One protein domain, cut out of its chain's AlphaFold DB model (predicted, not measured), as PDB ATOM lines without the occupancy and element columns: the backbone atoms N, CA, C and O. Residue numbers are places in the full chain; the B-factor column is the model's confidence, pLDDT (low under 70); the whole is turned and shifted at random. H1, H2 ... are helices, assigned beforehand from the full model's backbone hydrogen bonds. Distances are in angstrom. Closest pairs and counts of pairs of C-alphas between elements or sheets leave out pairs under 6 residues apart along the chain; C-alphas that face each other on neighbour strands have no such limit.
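AT A GLANCE: This is residues 76 to 156 of the 367 residues of an uncharacterized protein of Armillaria ostoyae (UniProt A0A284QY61). One long helix, H2, forms most of an open arc, with H1 as a free arm at its first end; at its other end H3 folds back in a loose V, and a tail without named elements follows. Printed are 81 residues, with three named helices in the order H1, H2, H3 and no named strand: all helix. The whole is extended, with a radius of gyration of the C-alphas of 21.7 A and spans of 63 by 33 by 23 A.

HOW THE PARTS SIT: H2, residues 94 to 127, has a kink of 28 degrees near residue 107. H3, residues 129 to 144, is close to H2 but not clearly touching; their closest C-alphas, of Val 124 and Thr 132, are 6.2 A apart. They run opposite ways at a steep tilt of 38 degrees, only just past shallow. H1, residues 76 to 92, meets H2 only through their link and is apart from H3. In H1, H2 and H3 every O i to N i+4 pair is within hydrogen-bond range.

IN THESE COORDINATES: H2 measures 45.2 A from C-alpha 94 to C-alpha 127 at (49.456, -74.345, 77.247). H1, 24.0 A, begins at C-alpha 76 (25.815, -21.775, 99.941); H3 measures 23.0 A.

THE WHOLE: The C-alphas farthest apart, of Asp 77 and Ser 128, are 65.0 A apart. The printed part has no cut, and both links are tight. Residues 154 to 156 have pLDDT under 70.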
ATOM      1  N   GLN A  76      26.279 -21.106 101.155       90.25
ATOM      2  CA  GLN A  76      25.815 -21.775  99.941       90.25
ATOM      3  C   GLN A  76      26.333 -21.074  98.678       90.25
ATOM      4  O   GLN A  76      26.970 -21.723  97.851       90.25
ATOM      5  N   ASP A  77      26.178 -19.749  98.584       91.81
ATOM      6  CA  ASP A  77      26.657 -18.972  97.430       91.81
ATOM      7  C   ASP A  77      28.172 -19.131  97.222       91.81
ATOM      8  O   ASP A  77      28.670 -19.199  96.096       91.81
ATOM      9  N   THR A  78      28.940 -19.196  98.312       88.56
ATOM     10  CA  THR A  78      30.394 -19.392  98.239       88.56
ATOM     11  C   THR A  78      30.741 -20.781  97.702       88.56
ATOM     12  O   THR A  78      31.624 -20.898  96.851       88.56
ATOM     13  N   LEU A  79      30.053 -21.830  98.167       87.62
ATOM     14  CA  LEU A  79      30.254 -23.194  97.672       87.62
ATOM     15  C   LEU A  79      29.895 -23.315  96.189       87.62
ATOM     16  O   LEU A  79      30.705 -23.830  95.417       87.62
ATOM     17  N   ASP A  80      28.744 -22.779  95.780       91.00
ATOM     18  CA  ASP A  80      28.296 -22.804  94.384       91.00
ATOM     19  C   ASP A  80      29.297 -22.092  93.464       91.00
ATOM     20  O   ASP A  80      29.637 -22.604  92.396       91.00
ATOM     21  N   ASN A  81      29.865 -20.963  93.904       90.25
ATOM     22  CA  ASN A  81      30.914 -20.266  93.160       90.25
ATOM     23  C   ASN A  81      32.209 -21.086  93.044       90.25
ATOM     24  O   ASN A  81      32.811 -21.135  91.971       90.25
ATOM     25  N   ILE A  82      32.647 -21.745  94.123       87.81
ATOM     26  CA  ILE A  82      33.858 -22.580  94.116       87.81
ATOM     27  C   ILE A  82      33.684 -23.772  93.172       87.81
ATOM     28  O   ILE A  82      34.550 -24.019  92.327       87.81
ATOM     29  N   PHE A  83      32.568 -24.494  93.284       88.25
ATOM     30  CA  PHE A  83      32.289 -25.648  92.432       88.25
ATOM     31  C   PHE A  83      32.038 -25.235  90.978       88.25
ATOM     32  O   PHE A  83      32.564 -25.867  90.063       88.25
ATOM     33  N   GLY A  84      31.324 -24.131  90.748       91.00
ATOM     34  CA  GLY A  84      31.126 -23.559  89.418       91.00
ATOM     35  C   GLY A  84      32.446 -23.169  88.749       91.00
ATOM     36  O   GLY A  84      32.681 -23.510  87.588       91.00
ATOM     37  N   PHE A  85      33.357 -22.532  89.490       89.25
ATOM     38  CA  PHE A  85      34.689 -22.196  88.987       89.25
ATOM     39  C   PHE A  85      35.540 -23.441  88.707       89.25
ATOM     40  O   PHE A  85      36.248 -23.485  87.698       89.25
ATOM     41  N   TYR A  86      35.459 -24.471  89.555       87.12
ATOM     42  CA  TYR A  86      36.114 -25.754  89.300       87.12
ATOM     43  C   TYR A  86      35.616 -26.380  87.988       87.12
ATOM     44  O   TYR A  86      36.429 -26.706  87.124       87.12
ATOM     45  N   ASN A  87      34.295 -26.451  87.789       88.00
ATOM     46  CA  ASN A  87      33.689 -26.973  86.561       88.00
ATOM     47  C   ASN A  87      34.145 -26.184  85.330       88.00
ATOM     48  O   ASN A  87      34.551 -26.775  84.331       88.00
ATOM     49  N   TYR A  88      34.159 -24.848  85.414       90.88
ATOM     50  CA  TYR A  88      34.691 -24.001  84.349       90.88
ATOM     51  C   TYR A  88      36.150 -24.341  84.026       90.88
ATOM     52  O   TYR A  88      36.491 -24.512  82.858       90.88
ATOM     53  N   ARG A  89      37.015 -24.491  85.038       88.69
ATOM     54  CA  ARG A  89      38.425 -24.857  84.827       88.69
ATOM     55  C   ARG A  89      38.578 -26.225  84.174       88.69
ATOM     56  O   ARG A  89      39.459 -26.371  83.332       88.69
ATOM     57  N   VAL A  90      37.765 -27.209  84.551       85.19
ATOM     58  CA  VAL A  90      37.781 -28.536  83.918       85.19
ATOM     59  C   VAL A  90      37.398 -28.419  82.445       85.19
ATOM     60  O   VAL A  90      38.141 -28.891  81.590       85.19
ATOM     61  N   MET A  91      36.302 -27.717  82.139       88.38
ATOM     62  CA  MET A  91      35.833 -27.519  80.764       88.38
ATOM     63  C   MET A  91      36.829 -26.722  79.913       88.38
ATOM     64  O   MET A  91      37.097 -27.088  78.773       88.38
ATOM     65  N   ALA A  92      37.418 -25.663  80.471       92.12
ATOM     66  CA  ALA A  92      38.379 -24.811  79.777       92.12
ATOM     67  C   ALA A  92      39.726 -25.502  79.507       92.12
ATOM     68  O   ALA A  92      40.441 -25.078  78.610       92.12
ATOM     69  N   ASN A  93      40.084 -26.538  80.276       89.19
ATOM     70  CA  ASN A  93      41.311 -27.321  80.075       89.19
ATOM     71  C   ASN A  93      41.060 -28.663  79.371       89.19
ATOM     72  O   ASN A  93      41.972 -29.490  79.271       89.19
ATOM     73  N   PHE A  94      39.823 -28.923  78.941       86.69
ATOM     74  CA  PHE A  94      39.415 -30.241  78.469       86.69
ATOM     75  C   PHE A  94      40.134 -30.633  77.174       86.69
ATOM     76  O   PHE A  94      40.586 -31.767  77.034       86.69
ATOM     77  N   ASP A  95      40.316 -29.679  76.264       89.00
ATOM     78  CA  ASP A  95      41.038 -29.842  75.002       89.00
ATOM     79  C   ASP A  95      42.510 -30.230  75.223       89.00
ATOM     80  O   ASP A  95      42.980 -31.236  74.690       89.00
ATOM     81  N   HIS A  96      43.223 -29.495  76.077       91.56
ATOM     82  CA  HIS A  96      44.620 -29.757  76.405       91.56
ATOM     83  C   HIS A  96      44.785 -31.083  77.160       91.56
ATOM     84  O   HIS A  96      45.714 -31.851  76.895       91.56
ATOM     85  N   MET A  97      43.874 -31.388  78.090       87.19
ATOM     86  CA  MET A  97      43.868 -32.664  78.806       87.19
ATOM     87  C   MET A  97      43.679 -33.838  77.837       87.19
ATOM     88  O   MET A  97      44.459 -34.792  77.882       87.19
ATOM     89  N   LEU A  98      42.670 -33.779  76.963       88.62
ATOM     90  CA  LEU A  98      42.387 -34.838  75.996       88.62
ATOM     91  C   LEU A  98      43.523 -35.007  74.985       88.62
ATOM     92  O   LEU A  98      43.911 -36.140  74.713       88.62
ATOM     93  N   ALA A  99      44.100 -33.914  74.481       91.81
ATOM     94  CA  ALA A  99      45.225 -33.968  73.549       91.81
ATOM     95  C   ALA A  99      46.442 -34.679  74.164       91.81
ATOM     96  O   ALA A  99      47.017 -35.583  73.554       91.81
ATOM     97  N   ASN A 100      46.795 -34.337  75.407       91.25
ATOM     98  CA  ASN A 100      47.898 -34.987  76.116       91.25
ATOM     99  C   ASN A 100      47.604 -36.460  76.419       91.25
ATOM    100  O   ASN A 100      48.462 -37.317  76.204       91.25
ATOM    101  N   ARG A 101      46.384 -36.776  76.875       89.12
ATOM    102  CA  ARG A 101      45.970 -38.163  77.130       89.12
ATOM    103  C   ARG A 101      45.988 -39.000  75.854       89.12
ATOM    104  O   ARG A 101      46.446 -40.136  75.904       89.12
ATOM    105  N   LEU A 102      45.570 -38.445  74.716       90.62
ATOM    106  CA  LEU A 102      45.634 -39.119  73.419       90.62
ATOM    107  C   LEU A 102      47.084 -39.416  73.010       90.62
ATOM    108  O   LEU A 102      47.387 -40.537  72.611       90.62
ATOM    109  N   ALA A 103      47.993 -38.448  73.158       93.06
ATOM    110  CA  ALA A 103      49.411 -38.655  72.866       93.06
ATOM    111  C   ALA A 103      50.029 -39.762  73.744       93.06
ATOM    112  O   ALA A 103      50.739 -40.636  73.237       93.06
ATOM    113  N   CYS A 104      49.715 -39.773  75.045       90.06
ATOM    114  CA  CYS A 104      50.101 -40.853  75.955       90.06
ATOM    115  C   CYS A 104      49.502 -42.199  75.524       90.06
ATOM    116  O   CYS A 104      50.237 -43.179  75.425       90.06
ATOM    117  N   ALA A 105      48.208 -42.235  75.203       90.38
ATOM    118  CA  ALA A 105      47.503 -43.450  74.806       90.38
ATOM    119  C   ALA A 105      48.089 -44.076  73.535       90.38
ATOM    120  O   ALA A 105      48.254 -45.288  73.486       90.38
ATOM    121  N   ILE A 106      48.469 -43.275  72.533       92.00
ATOM    122  CA  ILE A 106      49.117 -43.777  71.309       92.00
ATOM    123  C   ILE A 106      50.453 -44.451  71.642       92.00
ATOM    124  O   ILE A 106      50.730 -45.560  71.183       92.00
ATOM    125  N   LYS A 107      51.282 -43.795  72.461       92.75
ATOM    126  CA  LYS A 107      52.581 -44.343  72.870       92.75
ATOM    127  C   LYS A 107      52.413 -45.643  73.655       92.75
ATOM    128  O   LYS A 107      53.112 -46.619  73.389       92.75
ATOM    129  N   GLU A 108      51.505 -45.648  74.621       90.69
ATOM    130  CA  GLU A 108      51.243 -46.801  75.476       90.69
ATOM    131  C   GLU A 108      50.591 -47.956  74.711       90.69
ATOM    132  O   GLU A 108      50.965 -49.104  74.931       90.69
ATOM    133  N   ALA A 109      49.704 -47.680  73.749       90.88
ATOM    134  CA  ALA A 109      49.087 -48.701  72.906       90.88
ATOM    135  C   ALA A 109      50.133 -49.527  72.146       90.88
ATOM    136  O   ALA A 109      50.030 -50.751  72.102       90.88
ATOM    137  N   CYS A 110      51.180 -48.890  71.610       92.31
ATOM    138  CA  CYS A 110      52.286 -49.598  70.962       92.31
ATOM    139  C   CYS A 110      53.035 -50.532  71.928       92.31
ATOM    140  O   CYS A 110      53.430 -51.632  71.540       92.31
ATOM    141  N   ILE A 111      53.243 -50.102  73.175       92.88
ATOM    142  CA  ILE A 111      53.925 -50.902  74.202       92.88
ATOM    143  C   ILE A 111      53.039 -52.087  74.594       92.88
ATOM    144  O   ILE A 111      53.445 -53.235  74.425       92.88
ATOM    145  N   TYR A 112      51.801 -51.815  75.014       90.31
ATOM    146  CA  TYR A 112      50.865 -52.840  75.464       90.31
ATOM    147  C   TYR A 112      50.526 -53.852  74.372       90.31
ATOM    148  O   TYR A 112      50.405 -55.037  74.665       90.31
ATOM    149  N   HIS A 113      50.426 -53.429  73.108       92.44
ATOM    150  CA  HIS A 113      50.207 -54.352  71.997       92.44
ATOM    151  C   HIS A 113      51.369 -55.346  71.837       92.44
ATOM    152  O   HIS A 113      51.144 -56.547  71.687       92.44
ATOM    153  N   ASN A 114      52.612 -54.861  71.903       94.38
ATOM    154  CA  ASN A 114      53.797 -55.714  71.802       94.38
ATOM    155  C   ASN A 114      53.939 -56.649  73.009       94.38
ATOM    156  O   ASN A 114      54.263 -57.825  72.835       94.38
ATOM    157  N   ASP A 115      53.675 -56.145  74.213       93.56
ATOM    158  CA  ASP A 115      53.711 -56.942  75.438       93.56
ATOM    159  C   ASP A 115      52.630 -58.026  75.421       93.56
ATOM    160  O   ASP A 115      52.926 -59.189  75.694       93.56
ATOM    161  N   PHE A 116      51.408 -57.682  74.999       90.69
ATOM    162  CA  PHE A 116      50.324 -58.644  74.820       90.69
ATOM    163  C   PHE A 116      50.685 -59.714  73.793       90.69
ATOM    164  O   PHE A 116      50.496 -60.898  74.056       90.69
ATOM    165  N   LYS A 117      51.249 -59.326  72.643       93.44
ATOM    166  CA  LYS A 117      51.662 -60.278  71.608       93.44
ATOM    167  C   LYS A 117      52.680 -61.284  72.151       93.44
ATOM    168  O   LYS A 117      52.468 -62.486  72.016       93.44
ATOM    169  N   ARG A 118      53.733 -60.803  72.821       94.31
ATOM    170  CA  ARG A 118      54.767 -61.655  73.439       94.31
ATOM    171  C   ARG A 118      54.189 -62.571  74.513       94.31
ATOM    172  O   ARG A 118      54.527 -63.749  74.564       94.31
ATOM    173  N   PHE A 119      53.317 -62.033  75.363       90.81
ATOM    174  CA  PHE A 119      52.642 -62.805  76.401       90.81
ATOM    175  C   PHE A 119      51.771 -63.907  75.794       90.81
ATOM    176  O   PHE A 119      51.896 -65.067  76.176       90.81
ATOM    177  N   ASN A 120      50.943 -63.569  74.803       90.31
ATOM    178  CA  ASN A 120      50.067 -64.515  74.123       90.31
ATOM    179  C   ASN A 120      50.864 -65.618  73.410       90.31
ATOM    180  O   ASN A 120      50.533 -66.791  73.550       90.31
ATOM    181  N   GLU A 121      51.942 -65.271  72.701       91.94
ATOM    182  CA  GLU A 121      52.856 -66.247  72.088       91.94
ATOM    183  C   GLU A 121      53.452 -67.199  73.137       91.94
ATOM    184  O   GLU A 121      53.452 -68.417  72.940       91.94
ATOM    185  N   GLY A 122      53.888 -66.667  74.283       92.38
ATOM    186  CA  GLY A 122      54.397 -67.466  75.397       92.38
ATOM    187  C   GLY A 122      53.346 -68.420  75.973       92.38
ATOM    188  O   GLY A 122      53.621 -69.608  76.140       92.38
ATOM    189  N   VAL A 123      52.125 -67.939  76.214       88.88
ATOM    190  CA  VAL A 123      51.017 -68.762  76.729       88.88
ATOM    191  C   VAL A 123      50.643 -69.869  75.746       88.88
ATOM    192  O   VAL A 123      50.539 -71.024  76.155       88.88
ATOM    193  N   VAL A 124      50.506 -69.553  74.455       92.00
ATOM    194  CA  VAL A 124      50.200 -70.540  73.404       92.00
ATOM    195  C   VAL A 124      51.290 -71.608  73.324       92.00
ATOM    196  O   VAL A 124      50.977 -72.791  73.171       92.00
ATOM    197  N   SER A 125      52.561 -71.211  73.464       91.94
ATOM    198  CA  SER A 125      53.693 -72.142  73.444       91.94
ATOM    199  C   SER A 125      53.677 -73.131  74.616       91.94
ATOM    200  O   SER A 125      54.055 -74.285  74.438       91.94
ATOM    201  N   TYR A 126      53.208 -72.701  75.793       91.94
ATOM    202  CA  TYR A 126      53.218 -73.511  77.011       91.94
ATOM    203  C   TYR A 126      51.941 -74.349  77.186       91.94
ATOM    204  O   TYR A 126      52.014 -75.511  77.572       91.94
ATOM    205  N   PHE A 127      50.767 -73.776  76.899       79.81
ATOM    206  CA  PHE A 127      49.456 -74.345  77.247       79.81
ATOM    207  C   PHE A 127      48.625 -74.833  76.043       79.81
ATOM    208  O   PHE A 127      47.468 -75.220  76.212       79.81
ATOM    209  N   SER A 128      49.219 -74.901  74.844       89.00
ATOM    210  CA  SER A 128      48.599 -75.256  73.555       89.00
ATOM    211  C   SER A 128      47.636 -74.207  72.982       89.00
ATOM    212  O   SER A 128      46.879 -73.546  73.692       89.00
ATOM    213  N   SER A 129      47.601 -74.107  71.648       87.94
ATOM    214  CA  SER A 129      46.739 -73.151  70.936       87.94
ATOM    215  C   SER A 129      45.239 -73.387  71.141       87.94
ATOM    216  O   SER A 129      44.458 -72.447  70.993       87.94
ATOM    217  N   ILE A 130      44.826 -74.624  71.431       89.31
ATOM    218  CA  ILE A 130      43.409 -74.975  71.598       89.31
ATOM    219  C   ILE A 130      42.885 -74.354  72.893       89.31
ATOM    220  O   ILE A 130      41.902 -73.616  72.860       89.31
ATOM    221  N   LEU A 131      43.606 -74.552  74.003       87.19
ATOM    222  CA  LEU A 131      43.211 -74.013  75.304       87.19
ATOM    223  C   LEU A 131      43.145 -72.482  75.287       87.19
ATOM    224  O   LEU A 131      42.173 -71.900  75.763       87.19
ATOM    225  N   THR A 132      44.140 -71.821  74.685       86.81
ATOM    226  CA  THR A 132      44.145 -70.355  74.573       86.81
ATOM    227  C   THR A 132      42.964 -69.843  73.746       86.81
ATOM    228  O   THR A 132      42.349 -68.841  74.107       86.81
ATOM    229  N   SER A 133      42.605 -70.537  72.660       88.56
ATOM    230  CA  SER A 133      41.442 -70.171  71.846       88.56
ATOM    231  C   SER A 133      40.140 -70.273  72.641       88.56
ATOM    232  O   SER A 133      39.300 -69.378  72.558       88.56
ATOM    233  N   ASP A 134      39.981 -71.325  73.440       89.69
ATOM    234  CA  ASP A 134      38.773 -71.532  74.239       89.69
ATOM    235  C   ASP A 134      38.661 -70.534  75.402       89.69
ATOM    236  O   ASP A 134      37.563 -70.047  75.689       89.69
ATOM    237  N   TRP A 135      39.784 -70.132  76.004       87.94
ATOM    238  CA  TRP A 135      39.820 -69.029  76.970       87.94
ATOM    239  C   TRP A 135      39.390 -67.701  76.349       87.94
ATOM    240  O   TRP A 135      38.514 -67.031  76.893       87.94
ATOM    241  N   LEU A 136      39.931 -67.341  75.182       88.50
ATOM    242  CA  LEU A 136      39.545 -66.105  74.492       88.50
ATOM    243  C   LEU A 136      38.058 -66.101  74.109       88.50
ATOM    244  O   LEU A 136      37.385 -65.087  74.279       88.50
ATOM    245  N   LYS A 137      37.512 -67.237  73.652       90.56
ATOM    246  CA  LYS A 137      36.064 -67.367  73.394       90.56
ATOM    247  C   LYS A 137      35.245 -67.152  74.663       90.56
ATOM    248  O   LYS A 137      34.217 -66.484  74.611       90.56
ATOM    249  N   SER A 138      35.694 -67.709  75.783       89.50
ATOM    250  CA  SER A 138      35.008 -67.585  77.071       89.50
ATOM    251  C   SER A 138      34.985 -66.133  77.565       89.50
ATOM    252  O   SER A 138      33.949 -65.686  78.047       89.50
ATOM    253  N   ILE A 139      36.068 -65.373  77.354       88.31
ATOM    254  CA  ILE A 139      36.116 -63.927  77.634       88.31
ATOM    255  C   ILE A 139      35.072 -63.183  76.796       88.31
ATOM    256  O   ILE A 139      34.235 -62.483  77.352       88.31
ATOM    257  N   VAL A 140      35.051 -63.394  75.476       88.62
ATOM    258  CA  VAL A 140      34.098 -62.713  74.577       88.62
ATOM    259  C   VAL A 140      32.643 -63.061  74.910       88.62
ATOM    260  O   VAL A 140      31.747 -62.231  74.752       88.62
ATOM    261  N   LEU A 141      32.378 -64.296  75.346       90.00
ATOM    262  CA  LEU A 141      31.050 -64.702  75.806       90.00
ATOM    263  C   LEU A 141      30.652 -63.969  77.087       90.00
ATOM    264  O   LEU A 141      29.511 -63.528  77.186       90.00
ATOM    265  N   TRP A 142      31.581 -63.821  78.029       88.88
ATOM    266  CA  TRP A 142      31.342 -63.117  79.283       88.88
ATOM    267  C   TRP A 142      31.180 -61.601  79.095       88.88
ATOM    268  O   TRP A 142      30.251 -61.022  79.644       88.88
ATOM    269  N   GLU A 143      31.995 -60.968  78.248       85.94
ATOM    270  CA  GLU A 143      31.875 -59.534  77.924       85.94
ATOM    271  C   GLU A 143      30.507 -59.188  77.313       85.94
ATOM    272  O   GLU A 143      29.979 -58.096  77.525       85.94
ATOM    273  N   LYS A 144      29.916 -60.120  76.554       85.00
ATOM    274  CA  LYS A 144      28.563 -59.976  75.992       85.00
ATOM    275  C   LYS A 144      27.465 -60.282  77.003       85.00
ATOM    276  O   LYS A 144      26.404 -59.670  76.949       85.00
ATOM    277  N   ASP A 145      27.695 -61.263  77.866       85.62
ATOM    278  CA  ASP A 145      26.725 -61.766  78.826       85.62
ATOM    279  C   ASP A 145      27.412 -62.043  80.167       85.62
ATOM    280  O   ASP A 145      27.966 -63.119  80.412       85.62
ATOM    281  N   HIS A 146      27.307 -61.067  81.068       83.94
ATOM    282  CA  HIS A 146      27.889 -61.127  82.407       83.94
ATOM    283  C   HIS A 146      27.228 -62.188  83.315       83.94
ATOM    284  O   HIS A 146      27.678 -62.381  84.447       83.94
ATOM    285  N   SER A 147      26.180 -62.891  82.847       83.94
ATOM    286  CA  SER A 147      25.635 -64.082  83.521       83.94
ATOM    287  C   SER A 147      26.479 -65.343  83.299       83.94
ATOM    288  O   SER A 147      26.314 -66.332  84.018       83.94
ATOM    289  N   LYS A 148      27.383 -65.337  82.310       85.75
ATOM    290  CA  LYS A 148      28.337 -66.429  82.088       85.75
ATOM    291  C   LYS A 148      29.409 -66.452  83.186       85.75
ATOM    292  O   LYS A 148      29.603 -65.451  83.875       85.75
ATOM    293  N   PRO A 149      30.127 -67.576  83.363       83.44
ATOM    294  CA  PRO A 149      31.228 -67.648  84.317       83.44
ATOM    295  C   PRO A 149      32.278 -66.574  84.019       83.44
ATOM    296  O   PRO A 149      32.800 -66.505  82.905       83.44
ATOM    297  N   CYS A 150      32.584 -65.743  85.015       81.44
ATOM    298  CA  CYS A 150      33.623 -64.737  84.892       81.44
ATOM    299  C   CYS A 150      34.998 -65.395  85.023       81.44
ATOM    300  O   CYS A 150      35.300 -66.018  86.035       81.44
ATOM    301  N   LEU A 151      35.856 -65.224  84.016       77.81
ATOM    302  CA  LEU A 151      37.247 -65.685  84.090       77.81
ATOM    303  C   LEU A 151      38.157 -64.739  84.887       77.81
ATOM    304  O   LEU A 151      39.264 -65.126  85.256       77.81
ATOM    305  N   TYR A 152      37.712 -63.503  85.126       76.62
ATOM    306  CA  TYR A 152      38.450 -62.498  85.894       76.62
ATOM    307  C   TYR A 152      38.173 -62.564  87.394       76.62
ATOM    308  O   TYR A 152      38.978 -62.071  88.185       76.62
ATOM    309  N   GLU A 153      37.065 -63.186  87.803       72.75
ATOM    310  CA  GLU A 153      36.882 -63.582  89.192       72.75
ATOM    311  C   GLU A 153      37.943 -64.637  89.501       72.75
ATOM    312  O   GLU A 153      37.963 -65.725  88.923       72.75
ATOM    313  N   ALA A 154      38.892 -64.280  90.367       56.28
ATOM    314  CA  ALA A 154      39.982 -65.165  90.731       56.28
ATOM    315  C   ALA A 154      39.416 -66.429  91.395       56.28
ATOM    316  O   ALA A 154      39.177 -66.459  92.598       56.28
ATOM    317  N   MET A 155      39.294 -67.505  90.616       53.69
ATOM    318  CA  MET A 155      38.980 -68.870  91.068       53.69
ATOM    319  C   MET A 155      40.060 -69.467  91.997       53.69
ATOM    320  O   MET A 155      40.068 -70.664  92.254       53.69
ATOM    321  N   LEU A 156      41.013 -68.656  92.472       51.59
ATOM    322  CA  LEU A 156      42.036 -69.056  93.438       51.59
ATOM    323  C   LEU A 156      41.489 -69.176  94.863       51.59
ATOM    324  O   LEU A 156      42.222 -69.621  95.741       51.59
TER     325      LEU A 156